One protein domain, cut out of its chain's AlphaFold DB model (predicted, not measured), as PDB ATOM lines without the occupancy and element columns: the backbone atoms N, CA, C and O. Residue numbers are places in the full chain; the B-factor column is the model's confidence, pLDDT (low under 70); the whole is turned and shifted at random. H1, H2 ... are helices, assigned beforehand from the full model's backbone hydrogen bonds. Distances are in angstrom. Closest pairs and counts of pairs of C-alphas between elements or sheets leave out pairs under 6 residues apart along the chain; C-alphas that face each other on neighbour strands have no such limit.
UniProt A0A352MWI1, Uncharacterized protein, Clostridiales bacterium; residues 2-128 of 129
ATOM      1  N   LYS A   2      24.382 -32.844 -13.691       90.00
ATOM      2  CA  LYS A   2      24.116 -32.750 -15.146       90.00
ATOM      3  C   LYS A   2      23.496 -33.995 -15.803       90.00
ATOM      4  O   LYS A   2      22.651 -33.856 -16.676       90.00
ATOM      5  N   GLY A   3      23.924 -35.198 -15.405       91.81
ATOM      6  CA  GLY A   3      23.376 -36.451 -15.938       91.81
ATOM      7  C   GLY A   3      21.895 -36.639 -15.603       91.81
ATOM      8  O   GLY A   3      21.119 -36.968 -16.492       91.81
ATOM      9  N   TYR A   4      21.513 -36.341 -14.357       93.06
ATOM     10  CA  TYR A   4      20.125 -36.350 -13.890       93.06
ATOM     11  C   TYR A   4      19.277 -35.347 -14.681       93.06
ATOM     12  O   TYR A   4      18.264 -35.721 -15.265       93.06
ATOM     13  N   ASP A   5      19.737 -34.099 -14.796       94.00
ATOM     14  CA  ASP A   5      18.995 -33.051 -15.512       94.00
ATOM     15  C   ASP A   5      18.788 -33.411 -16.991       94.00
ATOM     16  O   ASP A   5      17.710 -33.204 -17.552       94.00
ATOM     17  N   TYR A   6      19.811 -33.991 -17.625       96.50
ATOM     18  CA  TYR A   6      19.765 -34.370 -19.034       96.50
ATOM     19  C   TYR A   6      18.743 -35.475 -19.312       96.50
ATOM     20  O   TYR A   6      17.947 -35.360 -20.242       96.50
ATOM     21  N   ILE A   7      18.712 -36.536 -18.507       96.19
ATOM     22  CA  ILE A   7      17.740 -37.622 -18.717       96.19
ATOM     23  C   ILE A   7      16.324 -37.219 -18.299       96.19
ATOM     24  O   ILE A   7      15.367 -37.617 -18.963       96.19
ATOM     25  N   LYS A   8      16.165 -36.338 -17.304       96.38
ATOM     26  CA  LYS A   8      14.867 -35.701 -17.026       96.38
ATOM     27  C   LYS A   8      14.376 -34.877 -18.216       96.38
ATOM     28  O   LYS A   8      13.204 -34.978 -18.569       96.38
ATOM     29  N   LEU A   9      15.257 -34.115 -18.870       97.31
ATOM     30  CA  LEU A   9      14.924 -33.345 -20.075       97.31
ATOM     31  C   LEU A   9      14.461 -34.242 -21.236       97.31
ATOM     32  O   LEU A   9      13.594 -33.841 -22.008       97.31
ATOM     33  N   LEU A  10      15.005 -35.457 -21.344       97.50
ATOM     34  CA  LEU A  10      14.588 -36.457 -22.335       97.50
ATOM     35  C   LEU A  10      13.262 -37.164 -21.985       97.50
ATOM     36  O   LEU A  10      12.768 -37.941 -22.797       97.50
ATOM     37  N   GLY A  11      12.681 -36.893 -20.812       97.31
ATOM     38  CA  GLY A  11      11.396 -37.445 -20.382       97.31
ATOM     39  C   GLY A  11      11.478 -38.794 -19.663       97.31
ATOM     40  O   GLY A  11      10.455 -39.460 -19.546       97.31
ATOM     41  N   TYR A  12      12.661 -39.208 -19.191       97.00
ATOM     42  CA  TYR A  12      12.793 -40.439 -18.407       97.00
ATOM     43  C   TYR A  12      12.230 -40.282 -16.988       97.00
ATOM     44  O   TYR A  12      12.321 -39.215 -16.367       97.00
ATOM     45  N   ASP A  13      11.686 -41.384 -16.473       96.06
ATOM     46  CA  ASP A  13      11.109 -41.455 -15.134       96.06
ATOM     47  C   ASP A  13      12.143 -41.203 -14.032       96.06
ATOM     48  O   ASP A  13      13.351 -41.388 -14.198       96.06
ATOM     49  N   GLU A  14      11.636 -40.782 -12.872       92.44
ATOM     50  CA  GLU A  14      12.442 -40.413 -11.706       92.44
ATOM     51  C   GLU A  14      13.359 -41.542 -11.230       92.44
ATOM     52  O   GLU A  14      14.493 -41.281 -10.843       92.44
ATOM     53  N   GLU A  15      12.900 -42.790 -11.311       90.06
ATOM     54  CA  GLU A  15      13.680 -43.967 -10.926       90.06
ATOM     55  C   GLU A  15      14.970 -44.090 -11.752       90.06
ATOM     56  O   GLU A  15      16.053 -44.264 -11.193       90.06
ATOM     57  N   TYR A  16      14.883 -43.914 -13.074       91.19
ATOM     58  CA  TYR A  16      16.050 -43.945 -13.958       91.19
ATOM     59  C   TYR A  16      16.905 -42.694 -13.805       91.19
ATOM     60  O   TYR A  16      18.135 -42.775 -13.812       91.19
ATOM     61  N   ALA A  17      16.257 -41.539 -13.632       93.19
ATOM     62  CA  ALA A  17      16.954 -40.288 -13.404       93.19
ATOM     63  C   ALA A  17      17.824 -40.348 -12.145       93.19
ATOM     64  O   ALA A  17      19.011 -40.005 -12.173       93.19
ATOM     65  N   GLY A  18      17.247 -40.861 -11.061       91.56
ATOM     66  CA  GLY A  18      17.871 -40.971  -9.752       91.56
ATOM     67  C   GLY A  18      19.145 -41.803  -9.748       91.56
ATOM     68  O   GLY A  18      20.065 -41.479  -8.992       91.56
ATOM     69  N   ILE A  19      19.278 -42.795 -10.637       91.88
ATOM     70  CA  ILE A  19      20.513 -43.581 -10.777       91.88
ATOM     71  C   ILE A  19      21.708 -42.659 -11.036       91.88
ATOM     72  O   ILE A  19      22.749 -42.838 -10.405       91.88
ATOM     73  N   CYS A  20      21.572 -41.621 -11.872       91.31
ATOM     74  CA  CYS A  20      22.656 -40.673 -12.166       91.31
ATOM     75  C   CYS A  20      23.156 -39.885 -10.950       91.31
ATOM     76  O   CYS A  20      24.256 -39.334 -11.004       91.31
ATOM     77  N   ILE A  21      22.380 -39.833  -9.869       90.50
ATOM     78  CA  ILE A  21      22.803 -39.263  -8.590       90.50
ATOM     79  C   ILE A  21      23.355 -40.384  -7.711       90.50
ATOM     80  O   ILE A  21      24.516 -40.347  -7.313       90.50
ATOM     81  N   LYS A  22      22.543 -41.412  -7.456       91.00
ATOM     82  CA  LYS A  22      22.799 -42.431  -6.433       91.00
ATOM     83  C   LYS A  22      24.017 -43.315  -6.715       91.00
ATOM     84  O   LYS A  22      24.742 -43.652  -5.786       91.00
ATOM     85  N   HIS A  23      24.323 -43.626  -7.979       89.50
ATOM     86  CA  HIS A  23      25.450 -44.514  -8.326       89.50
ATOM     87  C   HIS A  23      26.836 -43.981  -7.908       89.50
ATOM     88  O   HIS A  23      27.818 -44.718  -7.965       89.50
ATOM     89  N   SER A  24      26.940 -42.710  -7.512       85.56
ATOM     90  CA  SER A  24      28.193 -42.115  -7.035       85.56
ATOM     91  C   SER A  24      28.401 -42.247  -5.519       85.56
ATOM     92  O   SER A  24      29.518 -42.007  -5.064       85.56
ATOM     93  N   PHE A  25      27.368 -42.613  -4.749       90.88
ATOM     94  CA  PHE A  25      27.374 -42.603  -3.283       90.88
ATOM     95  C   PHE A  25      27.185 -44.011  -2.729       90.88
ATOM     96  O   PHE A  25      26.101 -44.587  -2.811       90.88
ATOM     97  N   LEU A  26      28.237 -44.568  -2.136       92.56
ATOM     98  CA  LEU A  26      28.105 -45.822  -1.401       92.56
ATOM     99  C   LEU A  26      27.303 -45.604  -0.120       92.56
ATOM    100  O   LEU A  26      27.387 -44.549   0.507       92.56
ATOM    101  N   ASN A  27      26.538 -46.619   0.284       90.19
ATOM    102  CA  ASN A  27      25.715 -46.593   1.498       90.19
ATOM    103  C   ASN A  27      24.712 -45.433   1.563       90.19
ATOM    104  O   ASN A  27      24.261 -45.097   2.658       90.19
ATOM    105  N   ASN A  28      24.380 -44.819   0.421       90.06
ATOM    106  CA  ASN A  28      23.557 -43.614   0.380       90.06
ATOM    107  C   ASN A  28      24.109 -42.481   1.274       90.06
ATOM    108  O   ASN A  28      23.368 -41.664   1.823       90.06
ATOM    109  N   ASP A  29      25.436 -42.428   1.414       91.44
ATOM    110  CA  ASP A  29      26.150 -41.450   2.223       91.44
ATOM    111  C   ASP A  29      26.843 -40.426   1.320       91.44
ATOM    112  O   ASP A  29      27.692 -40.772   0.496       91.44
ATOM    113  N   ILE A  30      26.505 -39.145   1.505       89.81
ATOM    114  CA  ILE A  30      27.069 -38.033   0.727       89.81
ATOM    115  C   ILE A  30      28.592 -37.914   0.892       89.81
ATOM    116  O   ILE A  30      29.266 -37.370   0.018       89.81
ATOM    117  N   ASP A  31      29.141 -38.444   1.987       89.69
ATOM    118  CA  ASP A  31      30.575 -38.462   2.255       89.69
ATOM    119  C   ASP A  31      31.277 -39.714   1.691       89.69
ATOM    120  O   ASP A  31      32.509 -39.747   1.621       89.69
ATOM    121  N   CYS A  32      30.543 -40.740   1.249       91.12
ATOM    122  CA  CYS A  32      31.131 -41.982   0.748       91.12
ATOM    123  C   CYS A  32      31.248 -42.001  -0.784       91.12
ATOM    124  O   CYS A  32      30.572 -42.766  -1.475       91.12
ATOM    125  N   ILE A  33      32.150 -41.167  -1.305       88.00
ATOM    126  CA  ILE A  33      32.374 -40.948  -2.744       88.00
ATOM    127  C   ILE A  33      33.835 -41.161  -3.159       88.00
ATOM    128  O   ILE A  33      34.760 -41.031  -2.357       88.00
ATOM    129  N   SER A  34      34.053 -41.467  -4.439       80.56
ATOM    130  CA  SER A  34      35.369 -41.801  -5.010       80.56
ATOM    131  C   SER A  34      36.224 -40.600  -5.442       80.56
ATOM    132  O   SER A  34      37.290 -40.781  -6.032       80.56
ATOM    133  N   ASN A  35      35.770 -39.372  -5.203       73.25
ATOM    134  CA  ASN A  35      36.404 -38.137  -5.670       73.25
ATOM    135  C   ASN A  35      36.109 -36.973  -4.713       73.25
ATOM    136  O   ASN A  35      35.285 -37.099  -3.817       73.25
ATOM    137  N   ASP A  36      36.770 -35.837  -4.919       66.75
ATOM    138  CA  ASP A  36      36.476 -34.582  -4.219       66.75
ATOM    139  C   ASP A  36      35.620 -33.681  -5.111       66.75
ATOM    140  O   ASP A  36      36.053 -32.640  -5.597       66.75
ATOM    141  N   ARG A  37      34.423 -34.154  -5.476       64.94
ATOM    142  CA  ARG A  37      33.519 -33.353  -6.307       64.94
ATOM    143  C   ARG A  37      33.019 -32.147  -5.516       64.94
ATOM    144  O   ARG A  37      32.319 -32.320  -4.515       64.94
ATOM    145  N   ASP A  38      33.193 -30.962  -6.107       62.00
ATOM    146  CA  ASP A  38      32.524 -29.710  -5.722       62.00
ATOM    147  C   ASP A  38      31.010 -29.888  -5.520       62.00
ATOM    148  O   ASP A  38      30.400 -29.173  -4.737       62.00
ATOM    149  N   GLU A  39      30.384 -30.847  -6.218       60.69
ATOM    150  CA  GLU A  39      28.951 -31.184  -6.132       60.69
ATOM    151  C   GLU A  39      28.497 -31.660  -4.741       60.69
ATOM    152  O   GLU A  39      27.302 -31.638  -4.451       60.69
ATOM    153  N   THR A  40      29.436 -32.079  -3.892       66.12
ATOM    154  CA  THR A  40      29.182 -32.623  -2.546       66.12
ATOM    155  C   THR A  40      29.764 -31.755  -1.434       66.12
ATOM    156  O   THR A  40      29.595 -32.068  -0.253       66.12
ATOM    157  N   ASP A  41      30.417 -30.645  -1.794       80.62
ATOM    158  CA  ASP A  41      30.777 -29.621  -0.823       80.62
ATOM    159  C   ASP A  41      29.496 -29.015  -0.231       80.62
ATOM    160  O   ASP A  41      28.499 -28.800  -0.920       80.62
ATOM    161  N   ARG A  42      29.534 -28.698   1.062       83.12
ATOM    162  CA  ARG A  42      28.443 -28.031   1.784       83.12
ATOM    163  C   ARG A  42      28.122 -26.659   1.198       83.12
ATOM    164  O   ARG A  42      27.028 -26.152   1.422       83.12
ATOM    165  N   THR A  43      29.067 -26.056   0.476       85.62
ATOM    166  CA  THR A  43      28.856 -24.794  -0.240       85.62
ATOM    167  C   THR A  43      28.124 -24.972  -1.577       85.62
ATOM    168  O   THR A  43      27.672 -23.985  -2.160       85.62
ATOM    169  N   ASN A  44      27.956 -26.209  -2.062       87.00
ATOM    170  CA  ASN A  44      27.279 -26.473  -3.324       87.00
ATOM    171  C   ASN A  44      25.768 -26.204  -3.221       87.00
ATOM    172  O   ASN A  44      25.114 -26.753  -2.330       87.00
ATOM    173  N   PRO A  45      25.161 -25.474  -4.177       89.19
ATOM    174  CA  PRO A  45      23.713 -25.248  -4.197       89.19
ATOM    175  C   PRO A  45      22.870 -26.532  -4.217       89.19
ATOM    176  O   PRO A  45      21.736 -26.531  -3.744       89.19
ATOM    177  N   ASN A  46      23.415 -27.632  -4.744       88.19
ATOM    178  CA  ASN A  46      22.720 -28.917  -4.837       88.19
ATOM    179  C   ASN A  46      22.949 -29.824  -3.623       88.19
ATOM    180  O   ASN A  46      22.377 -30.912  -3.587       88.19
ATOM    181  N   PHE A  47      23.757 -29.414  -2.638       90.00
ATOM    182  CA  PHE A  47      24.140 -30.264  -1.507       90.00
ATOM    183  C   PHE A  47      22.923 -30.831  -0.770       90.00
ATOM    184  O   PHE A  47      22.790 -32.045  -0.630       90.00
ATOM    185  N   GLU A  48      21.998 -29.967  -0.343       91.19
ATOM    186  CA  GLU A  48      20.807 -30.401   0.396       91.19
ATOM    187  C   GLU A  48      19.847 -31.215  -0.475       91.19
ATOM    188  O   GLU A  48      19.212 -32.144   0.022       91.19
ATOM    189  N   PHE A  49      19.764 -30.923  -1.776       91.19
ATOM    190  CA  PHE A  49      18.984 -31.749  -2.695       91.19
ATOM    191  C   PHE A  49      19.558 -33.166  -2.753       91.19
ATOM    192  O   PHE A  49      18.852 -34.112  -2.423       91.19
ATOM    193  N   VAL A  50      20.846 -33.313  -3.081       90.69
ATOM    194  CA  VAL A  50      21.510 -34.619  -3.198       90.69
ATOM    195  C   VAL A  50      21.426 -35.384  -1.883       90.69
ATOM    196  O   VAL A  50      21.001 -36.535  -1.875       90.69
ATOM    197  N   LYS A  51      21.760 -34.737  -0.763       91.06
ATOM    198  CA  LYS A  51      21.742 -35.350   0.568       91.06
ATOM    199  C   LYS A  51      20.370 -35.904   0.942       91.06
ATOM    200  O   LYS A  51      20.291 -36.989   1.507       91.06
ATOM    201  N   ASN A  52      19.299 -35.163   0.660       91.00
ATOM    202  CA  ASN A  52      17.947 -35.637   0.939       91.00
ATOM    203  C   ASN A  52      17.505 -36.704  -0.068       91.00
ATOM    204  O   ASN A  52      16.835 -37.651   0.324       91.00
ATOM    205  N   TYR A  53      17.920 -36.583  -1.327       90.12
ATOM    206  CA  TYR A  53      17.549 -37.495  -2.404       90.12
ATOM    207  C   TYR A  53      18.154 -38.896  -2.254       90.12
ATOM    208  O   TYR A  53      17.526 -39.893  -2.596       90.12
ATOM    209  N   ILE A  54      19.383 -38.991  -1.743       90.75
ATOM    210  CA  ILE A  54      20.033 -40.289  -1.526       90.75
ATOM    211  C   ILE A  54      19.565 -40.973  -0.239       90.75
ATOM    212  O   ILE A  54      19.772 -42.164  -0.108       90.75
ATOM    213  N   LYS A  55      18.920 -40.260   0.694       85.25
ATOM    214  CA  LYS A  55      18.645 -40.718   2.070       85.25
ATOM    215  C   LYS A  55      17.758 -41.972   2.183       85.25
ATOM    216  O   LYS A  55      17.711 -42.578   3.253       85.25
ATOM    217  N   ASP A  56      17.041 -42.321   1.123       79.75
ATOM    218  CA  ASP A  56      16.139 -43.471   1.093       79.75
ATOM    219  C   ASP A  56      16.888 -44.815   1.204       79.75
ATOM    220  O   ASP A  56      18.114 -44.878   1.306       79.75
ATOM    221  N   GLU A  57      16.137 -45.919   1.246       80.25
ATOM    222  CA  GLU A  57      16.686 -47.268   1.410       80.25
ATOM    223  C   GLU A  57      17.746 -47.596   0.347       80.25
ATOM    224  O   GLU A  57      17.514 -47.407  -0.843       80.25
ATOM    225  N   TYR A  58      18.894 -48.131   0.784       85.75
ATOM    226  CA  TYR A  58      19.965 -48.585  -0.103       85.75
ATOM    227  C   TYR A  58      19.687 -50.005  -0.604       85.75
ATOM    228  O   TYR A  58      20.119 -51.020  -0.027       85.75
ATOM    229  N   THR A  59      18.899 -50.054  -1.670       92.00
ATOM    230  CA  THR A  59      18.371 -51.268  -2.287       92.00
ATOM    231  C   THR A  59      19.481 -52.164  -2.838       92.00
ATOM    232  O   THR A  59      20.619 -51.750  -3.078       92.00
ATOM    233  N   ILE A  60      19.149 -53.433  -3.085       95.12
ATOM    234  CA  ILE A  60      20.086 -54.360  -3.731       95.12
ATOM    235  C   ILE A  60      20.460 -53.914  -5.155       95.12
ATOM    236  O   ILE A  60      21.601 -54.103  -5.562       95.12
ATOM    237  N   TYR A  61      19.544 -53.277  -5.890       93.25
ATOM    238  CA  TYR A  61      19.815 -52.774  -7.238       93.25
ATOM    239  C   TYR A  61      20.832 -51.634  -7.225       93.25
ATOM    240  O   TYR A  61      21.770 -51.647  -8.019       93.25
ATOM    241  N   GLU A  62      20.711 -50.695  -6.287       92.69
ATOM    242  CA  GLU A  62      21.690 -49.614  -6.129       92.69
ATOM    243  C   GLU A  62      23.065 -50.169  -5.736       92.69
ATOM    244  O   GLU A  62      24.067 -49.796  -6.343       92.69
ATOM    245  N   LYS A  63      23.114 -51.146  -4.818       95.31
ATOM    246  CA  LYS A  63      24.351 -51.868  -4.467       95.31
ATOM    247  C   LYS A  63      25.005 -52.532  -5.678       95.31
ATOM    248  O   LYS A  63      26.216 -52.412  -5.848       95.31
ATOM    249  N   ILE A  64      24.222 -53.210  -6.523       96.06
ATOM    250  CA  ILE A  64      24.720 -53.832  -7.760       96.06
ATOM    251  C   ILE A  64      25.276 -52.758  -8.700       96.06
ATOM    252  O   ILE A  64      26.384 -52.911  -9.206       96.06
ATOM    253  N   ILE A  65      24.549 -51.657  -8.909       95.06
ATOM    254  CA  ILE A  65      24.984 -50.564  -9.790       95.06
ATOM    255  C   ILE A  65      26.289 -49.935  -9.284       95.06
ATOM    256  O   ILE A  65      27.213 -49.746 -10.075       95.06
ATOM    257  N   ASN A  66      26.403 -49.649  -7.983       94.94
ATOM    258  CA  ASN A  66      27.641 -49.115  -7.413       94.94
ATOM    259  C   ASN A  66      28.804 -50.098  -7.562       94.94
ATOM    260  O   ASN A  66      29.903 -49.693  -7.933       94.94
ATOM    261  N   LEU A  67      28.575 -51.385  -7.294       96.12
ATOM    262  CA  LEU A  67      29.606 -52.407  -7.450       96.12
ATOM    263  C   LEU A  67      30.072 -52.502  -8.907       96.12
ATOM    264  O   LEU A  67      31.271 -52.577  -9.159       96.12
ATOM    265  N   CYS A  68      29.142 -52.429  -9.863       94.88
ATOM    266  CA  CYS A  68      29.459 -52.362 -11.284       94.88
ATOM    267  C   CYS A  68      30.304 -51.126 -11.622       94.88
ATOM    268  O   CYS A  68      31.299 -51.275 -12.319       94.88
ATOM    269  N   ASP A  69      30.000 -49.928 -11.112       93.44
ATOM    270  CA  ASP A  69      30.853 -48.739 -11.337       93.44
ATOM    271  C   ASP A  69      32.276 -48.912 -10.756       93.44
ATOM    272  O   ASP A  69      33.277 -48.453 -11.328       93.44
ATOM    273  N   LEU A  70      32.366 -49.652  -9.646       95.00
ATOM    274  CA  LEU A  70      33.596 -49.994  -8.926       95.00
ATOM    275  C   LEU A  70      34.326 -51.227  -9.472       95.00
ATOM    276  O   LEU A  70      35.401 -51.561  -8.974       95.00
ATOM    277  N   MET A  71      33.809 -51.869 -10.516       94.81
ATOM    278  CA  MET A  71      34.457 -53.007 -11.172       94.81
ATOM    279  C   MET A  71      34.587 -52.830 -12.680       94.81
ATOM    280  O   MET A  71      35.481 -53.408 -13.287       94.81
ATOM    281  N   CYS A  72      33.745 -52.026 -13.314       91.31
ATOM    282  CA  CYS A  72      33.633 -51.990 -14.761       91.31
ATOM    283  C   CYS A  72      34.167 -50.679 -15.340       91.31
ATOM    284  O   CYS A  72      34.003 -49.586 -14.802       91.31
ATOM    285  N   THR A  73      34.819 -50.816 -16.486       88.06
ATOM    286  CA  THR A  73      35.190 -49.726 -17.392       88.06
ATOM    287  C   THR A  73      34.679 -50.106 -18.785       88.06
ATOM    288  O   THR A  73      33.502 -50.406 -18.943       88.06
ATOM    289  N   THR A  74      35.554 -50.193 -19.787       89.19
ATOM    290  CA  THR A  74      35.298 -50.952 -21.020       89.19
ATOM    291  C   THR A  74      35.499 -52.461 -20.833       89.19
ATOM    292  O   THR A  74      35.154 -53.239 -21.718       89.19
ATOM    293  N   LYS A  75      36.059 -52.874 -19.689       90.75
ATOM    294  CA  LYS A  75      36.238 -54.267 -19.254       90.75
ATOM    295  C   LYS A  75      35.924 -54.424 -17.768       90.75
ATOM    296  O   LYS A  75      35.928 -53.429 -17.036       90.75
ATOM    297  N   VAL A  76      35.703 -55.663 -17.333       93.56
ATOM    298  CA  VAL A  76      35.548 -56.018 -15.917       93.56
ATOM    299  C   VAL A  76      36.926 -56.095 -15.250       93.56
ATOM    300  O   VAL A  76      37.877 -56.647 -15.803       93.56
ATOM    301  N   LEU A  77      37.045 -55.499 -14.069       94.62
ATOM    302  CA  LEU A  77      38.246 -55.390 -13.249       94.62
ATOM    303  C   LEU A  77      37.939 -55.817 -11.810       94.62
ATOM    304  O   LEU A  77      36.791 -55.820 -11.367       94.62
ATOM    305  N   THR A  78      38.992 -56.110 -11.048       95.75
ATOM    306  CA  THR A  78      38.879 -56.183  -9.589       95.75
ATOM    307  C   THR A  78      38.634 -54.793  -9.002       95.75
ATOM    308  O   THR A  78      39.029 -53.775  -9.587       95.75
ATOM    309  N   ILE A  79      38.049 -54.751  -7.801       95.94
ATOM    310  CA  ILE A  79      37.849 -53.494  -7.061       95.94
ATOM    311  C   ILE A  79      39.189 -52.811  -6.757       95.94
ATOM    312  O   ILE A  79      39.248 -51.589  -6.696       95.94
ATOM    313  N   ASP A  80      40.277 -53.581  -6.651       94.81
ATOM    314  CA  ASP A  80      41.627 -53.057  -6.435       94.81
ATOM    315  C   ASP A  80      42.140 -52.314  -7.672       94.81
ATOM    316  O   ASP A  80      42.597 -51.176  -7.574       94.81
ATOM    317  N   LYS A  81      42.037 -52.930  -8.860       94.12
ATOM    318  CA  LYS A  81      42.500 -52.310 -10.114       94.12
ATOM    319  C   LYS A  81      41.672 -51.083 -10.454       94.12
ATOM    320  O   LYS A  81      42.237 -50.048 -10.811       94.12
ATOM    321  N   ARG A  82      40.350 -51.173 -10.297       94.44
ATOM    322  CA  ARG A  82      39.460 -50.024 -10.474       94.44
ATOM    323  C   ARG A  82      39.721 -48.943  -9.423       94.44
ATOM    324  O   ARG A  82      39.758 -47.766  -9.770       94.44
ATOM    325  N   GLY A  83      39.960 -49.334  -8.173       94.25
ATOM    326  CA  GLY A  83      40.334 -48.440  -7.081       94.25
ATOM    327  C   GLY A  83      41.608 -47.660  -7.392       94.25
ATOM    328  O   GLY A  83      41.597 -46.436  -7.339       94.25
ATOM    329  N   MET A  84      42.683 -48.333  -7.809       94.12
ATOM    330  CA  MET A  84      43.934 -47.671  -8.200       94.12
ATOM    331  C   MET A  84      43.743 -46.688  -9.356       94.12
ATOM    332  O   MET A  84      44.286 -45.586  -9.325       94.12
ATOM    333  N   ASP A  85      42.946 -47.053 -10.353       92.81
ATOM    334  CA  ASP A  85      42.594 -46.167 -11.459       92.81
ATOM    335  C   ASP A  85      41.808 -44.920 -10.989       92.81
ATOM    336  O   ASP A  85      42.125 -43.807 -11.413       92.81
ATOM    337  N   LEU A  86      40.862 -45.059 -10.050       92.19
ATOM    338  CA  LEU A  86      40.189 -43.911  -9.420       92.19
ATOM    339  C   LEU A  86      41.179 -42.995  -8.697       92.19
ATOM    340  O   LEU A  86      41.122 -41.778  -8.879       92.19
ATOM    341  N   LEU A  87      42.102 -43.565  -7.919       93.19
ATOM    342  CA  LEU A  87      43.110 -42.800  -7.181       93.19
ATOM    343  C   LEU A  87      44.070 -42.060  -8.116       93.19
ATOM    344  O   LEU A  87      44.441 -40.926  -7.830       93.19
ATOM    345  N   LEU A  88      44.453 -42.661  -9.243       93.19
ATOM    346  CA  LEU A  88      45.312 -42.012 -10.237       93.19
ATOM    347  C   LEU A  88      44.598 -40.867 -10.963       93.19
ATOM    348  O   LEU A  88      45.223 -39.852 -11.263       93.19
ATOM    349  N   ARG A  89      43.301 -41.018 -11.252       89.81
ATOM    350  CA  ARG A  89      42.512 -40.004 -11.969       89.81
ATOM    351  C   ARG A  89      42.077 -38.846 -11.091       89.81
ATOM    352  O   ARG A  89      42.028 -37.711 -11.558       89.81
ATOM    353  N   HIS A  90      41.705 -39.143  -9.855       87.56
ATOM    354  CA  HIS A  90      41.095 -38.165  -8.970       87.56
ATOM    355  C   HIS A  90      42.043 -37.710  -7.870       87.56
ATOM    356  O   HIS A  90      41.889 -36.588  -7.420       87.56
ATOM    357  N   GLY A  91      43.043 -38.496  -7.483       89.56
ATOM    358  CA  GLY A  91      43.896 -38.218  -6.331       89.56
ATOM    359  C   GLY A  91      43.372 -38.860  -5.045       89.56
ATOM    360  O   GLY A  91      42.422 -39.645  -5.046       89.56
ATOM    361  N   VAL A  92      44.028 -38.533  -3.930       90.38
ATOM    362  CA  VAL A  92      43.698 -39.031  -2.589       90.38
ATOM    363  C   VAL A  92      43.236 -37.858  -1.730       90.38
ATOM    364  O   VAL A  92      43.947 -36.864  -1.603       90.38
ATOM    365  N   TYR A  93      42.073 -38.003  -1.104       88.19
ATOM    366  CA  TYR A  93      41.404 -36.974  -0.310       88.19
ATOM    367  C   TYR A  93      41.045 -37.483   1.084       88.19
ATOM    368  O   TYR A  93      41.143 -38.676   1.382       88.19
ATOM    369  N   ALA A  94      40.566 -36.579   1.943       88.25
ATOM    370  CA  ALA A  94      40.226 -36.883   3.334       88.25
ATOM    371  C   ALA A  94      39.252 -38.070   3.480       88.25
ATOM    372  O   ALA A  94      39.382 -38.871   4.404       88.25
ATOM    373  N   LYS A  95      38.307 -38.214   2.542       89.44
ATOM    374  CA  LYS A  95      37.278 -39.266   2.553       89.44
ATOM    375  C   LYS A  95      37.683 -40.535   1.792       89.44
ATOM    376  O   LYS A  95      36.990 -41.545   1.875       89.44
ATOM    377  N   THR A  96      38.825 -40.541   1.100       90.81
ATOM    378  CA  THR A  96      39.249 -41.672   0.258       90.81
ATOM    379  C   THR A  96      39.397 -42.970   1.049       90.81
ATOM    380  O   THR A  96      38.966 -44.022   0.584       90.81
ATOM    381  N   HIS A  97      39.953 -42.910   2.264       92.88
ATOM    382  CA  HIS A  97      40.072 -44.096   3.118       92.88
ATOM    383  C   HIS A  97      38.701 -44.714   3.438       92.88
ATOM    384  O   HIS A  97      38.542 -45.934   3.378       92.88
ATOM    385  N   TYR A  98      37.712 -43.870   3.744       94.50
ATOM    386  CA  TYR A  98      36.350 -44.308   4.029       94.50
ATOM    387  C   TYR A  98      35.717 -44.979   2.804       94.50
ATOM    388  O   TYR A  98      35.286 -46.125   2.902       94.50
ATOM    389  N   HIS A  99      35.789 -44.344   1.632       94.50
ATOM    390  CA  HIS A  99      35.280 -44.912   0.380       94.50
ATOM    391  C   HIS A  99      35.902 -46.277   0.033       94.50
ATOM    392  O   HIS A  99      35.188 -47.206  -0.352       94.50
ATOM    393  N   ILE A 100      37.222 -46.431   0.198       95.62
ATOM    394  CA  ILE A 100      37.904 -47.714  -0.041       95.62
ATOM    395  C   ILE A 100      37.355 -48.785   0.906       95.62
ATOM    396  O   ILE A 100      36.994 -49.875   0.466       95.62
ATOM    397  N   LYS A 101      37.237 -48.478   2.202       97.19
ATOM    398  CA  LYS A 101      36.717 -49.420   3.201       97.19
ATOM    399  C   LYS A 101      35.293 -49.878   2.877       97.19
ATOM    400  O   LYS A 101      35.005 -51.071   2.980       97.19
ATOM    401  N   GLU A 102      34.417 -48.961   2.476       97.19
ATOM    402  CA  GLU A 102      33.038 -49.301   2.115       97.19
ATOM    403  C   GLU A 102      32.953 -50.069   0.789       97.19
ATOM    404  O   GLU A 102      32.142 -50.983   0.676       97.19
ATOM    405  N   THR A 103      33.858 -49.818  -0.163       97.50
ATOM    406  CA  THR A 103      33.986 -50.638  -1.382       97.50
ATOM    407  C   THR A 103      34.267 -52.110  -1.054       97.50
ATOM    408  O   THR A 103      33.604 -53.002  -1.588       97.50
ATOM    409  N   TYR A 104      35.207 -52.395  -0.143       98.00
ATOM    410  CA  TYR A 104      35.496 -53.780   0.262       98.00
ATOM    411  C   TYR A 104      34.313 -54.440   0.971       98.00
ATOM    412  O   TYR A 104      34.031 -55.611   0.719       98.00
ATOM    413  N   LYS A 105      33.597 -53.702   1.826       98.06
ATOM    414  CA  LYS A 105      32.379 -54.211   2.472       98.06
ATOM    415  C   LYS A 105      31.281 -54.517   1.459       98.06
ATOM    416  O   LYS A 105      30.610 -55.531   1.606       98.06
ATOM    417  N   LEU A 106      31.113 -53.679   0.435       97.75
ATOM    418  CA  LEU A 106      30.141 -53.913  -0.629       97.75
ATOM    419  C   LEU A 106      30.456 -55.205  -1.392       97.75
ATOM    420  O   LEU A 106      29.565 -56.022  -1.603       97.75
ATOM    421  N   LYS A 107      31.723 -55.430  -1.757       97.69
ATOM    422  CA  LYS A 107      32.141 -56.686  -2.397       97.69
ATOM    423  C   LYS A 107      31.937 -57.892  -1.475       97.69
ATOM    424  O   LYS A 107      31.386 -58.890  -1.924       97.69
ATOM    425  N   ALA A 108      32.313 -57.783  -0.198       98.38
ATOM    426  CA  ALA A 108      32.109 -58.847   0.787       98.38
ATOM    427  C   ALA A 108      30.621 -59.188   0.980       98.38
ATOM    428  O   ALA A 108      30.263 -60.357   1.010       98.38
ATOM    429  N   TYR A 109      29.741 -58.182   1.007       98.12
ATOM    430  CA  TYR A 109      28.291 -58.388   1.047       98.12
ATOM    431  C   TYR A 109      27.798 -59.265  -0.115       98.12
ATOM    432  O   TYR A 109      26.958 -60.138   0.088       98.12
ATOM    433  N   PHE A 110      28.322 -59.059  -1.329       98.38
ATOM    434  CA  PHE A 110      27.957 -59.892  -2.477       98.38
ATOM    435  C   PHE A 110      28.625 -61.267  -2.463       98.38
ATOM    436  O   PHE A 110      27.979 -62.228  -2.871       98.38
ATOM    437  N   ASP A 111      29.857 -61.389  -1.966       98.31
ATOM    438  CA  ASP A 111      30.476 -62.703  -1.747       98.31
ATOM    439  C   ASP A 111      29.627 -63.555  -0.794       98.31
ATOM    440  O   ASP A 111      29.316 -64.707  -1.095       98.31
ATOM    441  N   ASP A 112      29.198 -62.965   0.325       98.50
ATOM    442  CA  ASP A 112      28.370 -63.631   1.331       98.50
ATOM    443  C   ASP A 112      27.001 -64.024   0.760       98.50
ATOM    444  O   ASP A 112      26.508 -65.122   1.020       98.50
ATOM    445  N   LEU A 113      26.397 -63.154  -0.059       98.12
ATOM    446  CA  LEU A 113      25.122 -63.433  -0.722       98.12
ATOM    447  C   LEU A 113      25.232 -64.570  -1.753       98.12
ATOM    448  O   LEU A 113      24.288 -65.343  -1.914       98.12
ATOM    449  N   LEU A 114      26.365 -64.667  -2.455       97.94
ATOM    450  CA  LEU A 114      26.633 -65.706  -3.454       97.94
ATOM    451  C   LEU A 114      27.082 -67.032  -2.824       97.94
ATOM    452  O   LEU A 114      26.851 -68.096  -3.400       97.94
ATOM    453  N   GLY A 115      27.732 -66.978  -1.660       98.44
ATOM    454  CA  GLY A 115      28.380 -68.123  -1.018       98.44
ATOM    455  C   GLY A 115      29.733 -68.504  -1.639       98.44
ATOM    456  O   GLY A 115      30.257 -69.578  -1.347       98.44
ATOM    457  N   TYR A 116      30.291 -67.657  -2.505       97.25
ATOM    458  CA  TYR A 116      31.607 -67.813  -3.134       97.25
ATOM    459  C   TYR A 116      32.146 -66.447  -3.584       97.25
ATOM    460  O   TYR A 116      31.474 -65.427  -3.455       97.25
ATOM    461  N   ASN A 117      33.374 -66.408  -4.103       96.25
ATOM    462  CA  ASN A 117      33.984 -65.156  -4.537       96.25
ATOM    463  C   ASN A 117      33.257 -64.593  -5.766       96.25
ATOM    464  O   ASN A 117      33.262 -65.214  -6.826       96.25
ATOM    465  N   LEU A 118      32.719 -63.376  -5.659       96.56
ATOM    466  CA  LEU A 118      32.061 -62.639  -6.740       96.56
ATOM    467  C   LEU A 118      32.834 -62.670  -8.067       96.56
ATOM    468  O   LEU A 118      32.225 -62.732  -9.132       96.56
ATOM    469  N   TYR A 119      34.168 -62.633  -8.029       95.31
ATOM    470  CA  TYR A 119      34.989 -62.644  -9.243       95.31
ATOM    471  C   TYR A 119      34.876 -63.937 -10.050       95.31
ATOM    472  O   TYR A 119      35.156 -63.919 -11.246       95.31
ATOM    473  N   ASP A 120      34.410 -65.034  -9.454       94.62
ATOM    474  CA  ASP A 120      34.165 -66.281 -10.178       94.62
ATOM    475  C   ASP A 120      32.987 -66.177 -11.164       94.62
ATOM    476  O   ASP A 120      32.899 -66.993 -12.081       94.62
ATOM    477  N   LEU A 121      32.133 -65.149 -11.044       95.00
ATOM    478  CA  LEU A 121      31.122 -64.818 -12.058       95.00
ATOM    479  C   LEU A 121      31.722 -64.262 -13.358       95.00
ATOM    480  O   LEU A 121      31.053 -64.298 -14.389       95.00
ATOM    481  N   PHE A 122      32.956 -63.748 -13.320       93.19
ATOM    482  CA  PHE A 122      33.586 -63.014 -14.422       93.19
ATOM    483  C   PHE A 122      34.939 -63.647 -14.781       93.19
ATOM    484  O   PHE A 122      35.987 -63.195 -14.303       93.19
ATOM    485  N   PRO A 123      34.959 -64.712 -15.607       88.25
ATOM    486  CA  PRO A 123      36.188 -65.404 -15.995       88.25
ATOM    487  C   PRO A 123      37.276 -64.474 -16.552       88.25
ATOM    488  O   PRO A 123      38.456 -64.694 -16.286       88.25
ATOM    489  N   GLU A 124      36.887 -63.409 -17.251       87.75
ATOM    490  CA  GLU A 124      37.764 -62.393 -17.841       87.75
ATOM    491  C   GLU A 124      38.586 -61.598 -16.812       87.75
ATOM    492  O   GLU A 124      39.601 -60.987 -17.161       87.75
ATOM    493  N   ILE A 125      38.195 -61.608 -15.530       87.81
ATOM    494  CA  ILE A 125      39.010 -61.017 -14.460       87.81
ATOM    495  C   ILE A 125      40.322 -61.793 -14.313       87.81
ATOM    496  O   ILE A 125      41.341 -61.180 -14.009       87.81
ATOM    497  N   LYS A 126      40.339 -63.108 -14.581       77.81
ATOM    498  CA  LYS A 126      41.544 -63.946 -14.451       77.81
ATOM    499  C   LYS A 126      42.628 -63.564 -15.455       77.81
ATOM    500  O   LYS A 126      43.805 -63.599 -15.112       77.81
ATOM    501  N   ASP A 127      42.228 -63.112 -16.642       74.19
ATOM    502  CA  ASP A 127      43.139 -62.576 -17.662       74.19
ATOM    503  C   ASP A 127      43.679 -61.185 -17.287       74.19
ATOM    504  O   ASP A 127      44.639 -60.686 -17.873       74.19
ATOM    505  N   ASN A 128      43.045 -60.544 -16.302       65.31
ATOM    506  CA  ASN A 128      43.380 -59.231 -15.783       65.31
ATOM    507  C   ASN A 128      43.751 -59.289 -14.291       65.31
ATOM    508  O   ASN A 128      43.536 -58.283 -13.615       65.31
TER     509      ASN A 128
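This is residues 2 to 128 of the 129 residues of an uncharacterized protein of Clostridiales bacterium (UniProt A0A352MWI1). The model is a pair of helical lobes joined through H4, the helix nearest to the mean of the C-alphas. One lobe holds the long helix H6, with H5 beside it in a widely spaced hairpin, H4 set steeply to it, and the short H7 and H8 folding back after its last residues; the other holds the close hairpin of H1 and H2, with H3 meeting H2 near their last residues, and a long loop, residues 23 to 46, that reaches from H2 toward H6 and returns to H3. The printed part has 127 residues with eight named helices, H1 to H8 in order along the chain, and no named strand; the class is all helix. The whole is compact, with a radius of gyration of the C-alphas of 15.3 A, and spans 43 by 33 by 26 A.

The hub is H6, residues 96 to 114, which touches three other helices. H4, residues 60 to 69, touches residues 103 to 107 of H6 alone, at a steep tilt of 58 degrees, opposite ways; the closest C-alphas are those of Leu 67 and Leu 106, 7.0 A apart. H5, residues 79 to 90, and H6 form a helical hairpin at a shallow tilt of 25 degrees, opposite ways. They only just touch, with 3 pairs of C-alphas within 8 A, between residues 79 to 83 and 100 to 104; the closest C-alphas are those of Ile 79 and Thr 103, 7.4 A apart. H7, residues 118 to 121, only just touches residues 107 to 111 of H6, with 3 such pairs; the closest C-alphas, of Asp 111 and Leu 118, are 5.2 A apart. H8, residues 123 to 128, touches no helix and is close to but not clearly touching H7, the closest C-alphas being those of Tyr 119 and Ile 125 at 6.8 A. H2, residues 14 to 22, is close to but not clearly touching H4; the C-alphas of Lys 22 and Glu 62 are the closest, 7.3 A apart. H1, residues 2 to 9, touches H2 in a helical hairpin at a shallow tilt of 6 degrees, opposite ways, the closest C-alphas being those of Tyr 4 and Ala 17 at 5.1 A. H3, residues 47 to 54, only just touches H2, with 3 pairs of C-alphas within 8 A, at a steep tilt of 62 degrees; the C-alphas of Lys 22 and Ile 54 are the closest, 6.0 A apart. The helix packing is part aligned, part crossed: of the four pairs of helices that touch and have a tilt, H1 and H2, H2 and H3, H4 and H6, and H5 and H6, two are at a shallow tilt. H1 and H6 are apart, as are H3 and H6. Every O i to N i+4 pair is within hydrogen-bond range in H1, H3, H4, H5 and H6; H2 has 2 of 5, beside 5 of 6 O i to N i+3 pairs, H8 has 0 of 2, beside 3 of 3, and H7 is too short for an i+4 pair.

H6 is the longest helix, 27.4 A from C-alpha 96 at (39.249, -41.672, 0.258) to C-alpha 114. H5 measures 15.8 A, H4 14.3 A, H2 11.8 A, H3 10.8 A and H1 10.4 A. H1 begins at C-alpha 2, at (24.116, -32.750, -15.146), and H8 ends at C-alpha 128, at (43.380, -59.231, -15.783).

The two C-alphas farthest apart are those of Pro 45 and Asp 127, 44.2 A. The printed part has no cut. The link from H2 to H3, 24 residues, is long; H4 to H5 is short, and the others are tight. The mean pLDDT of the printed part is 90.7, and residues 36 to 40 and 128 are under 70.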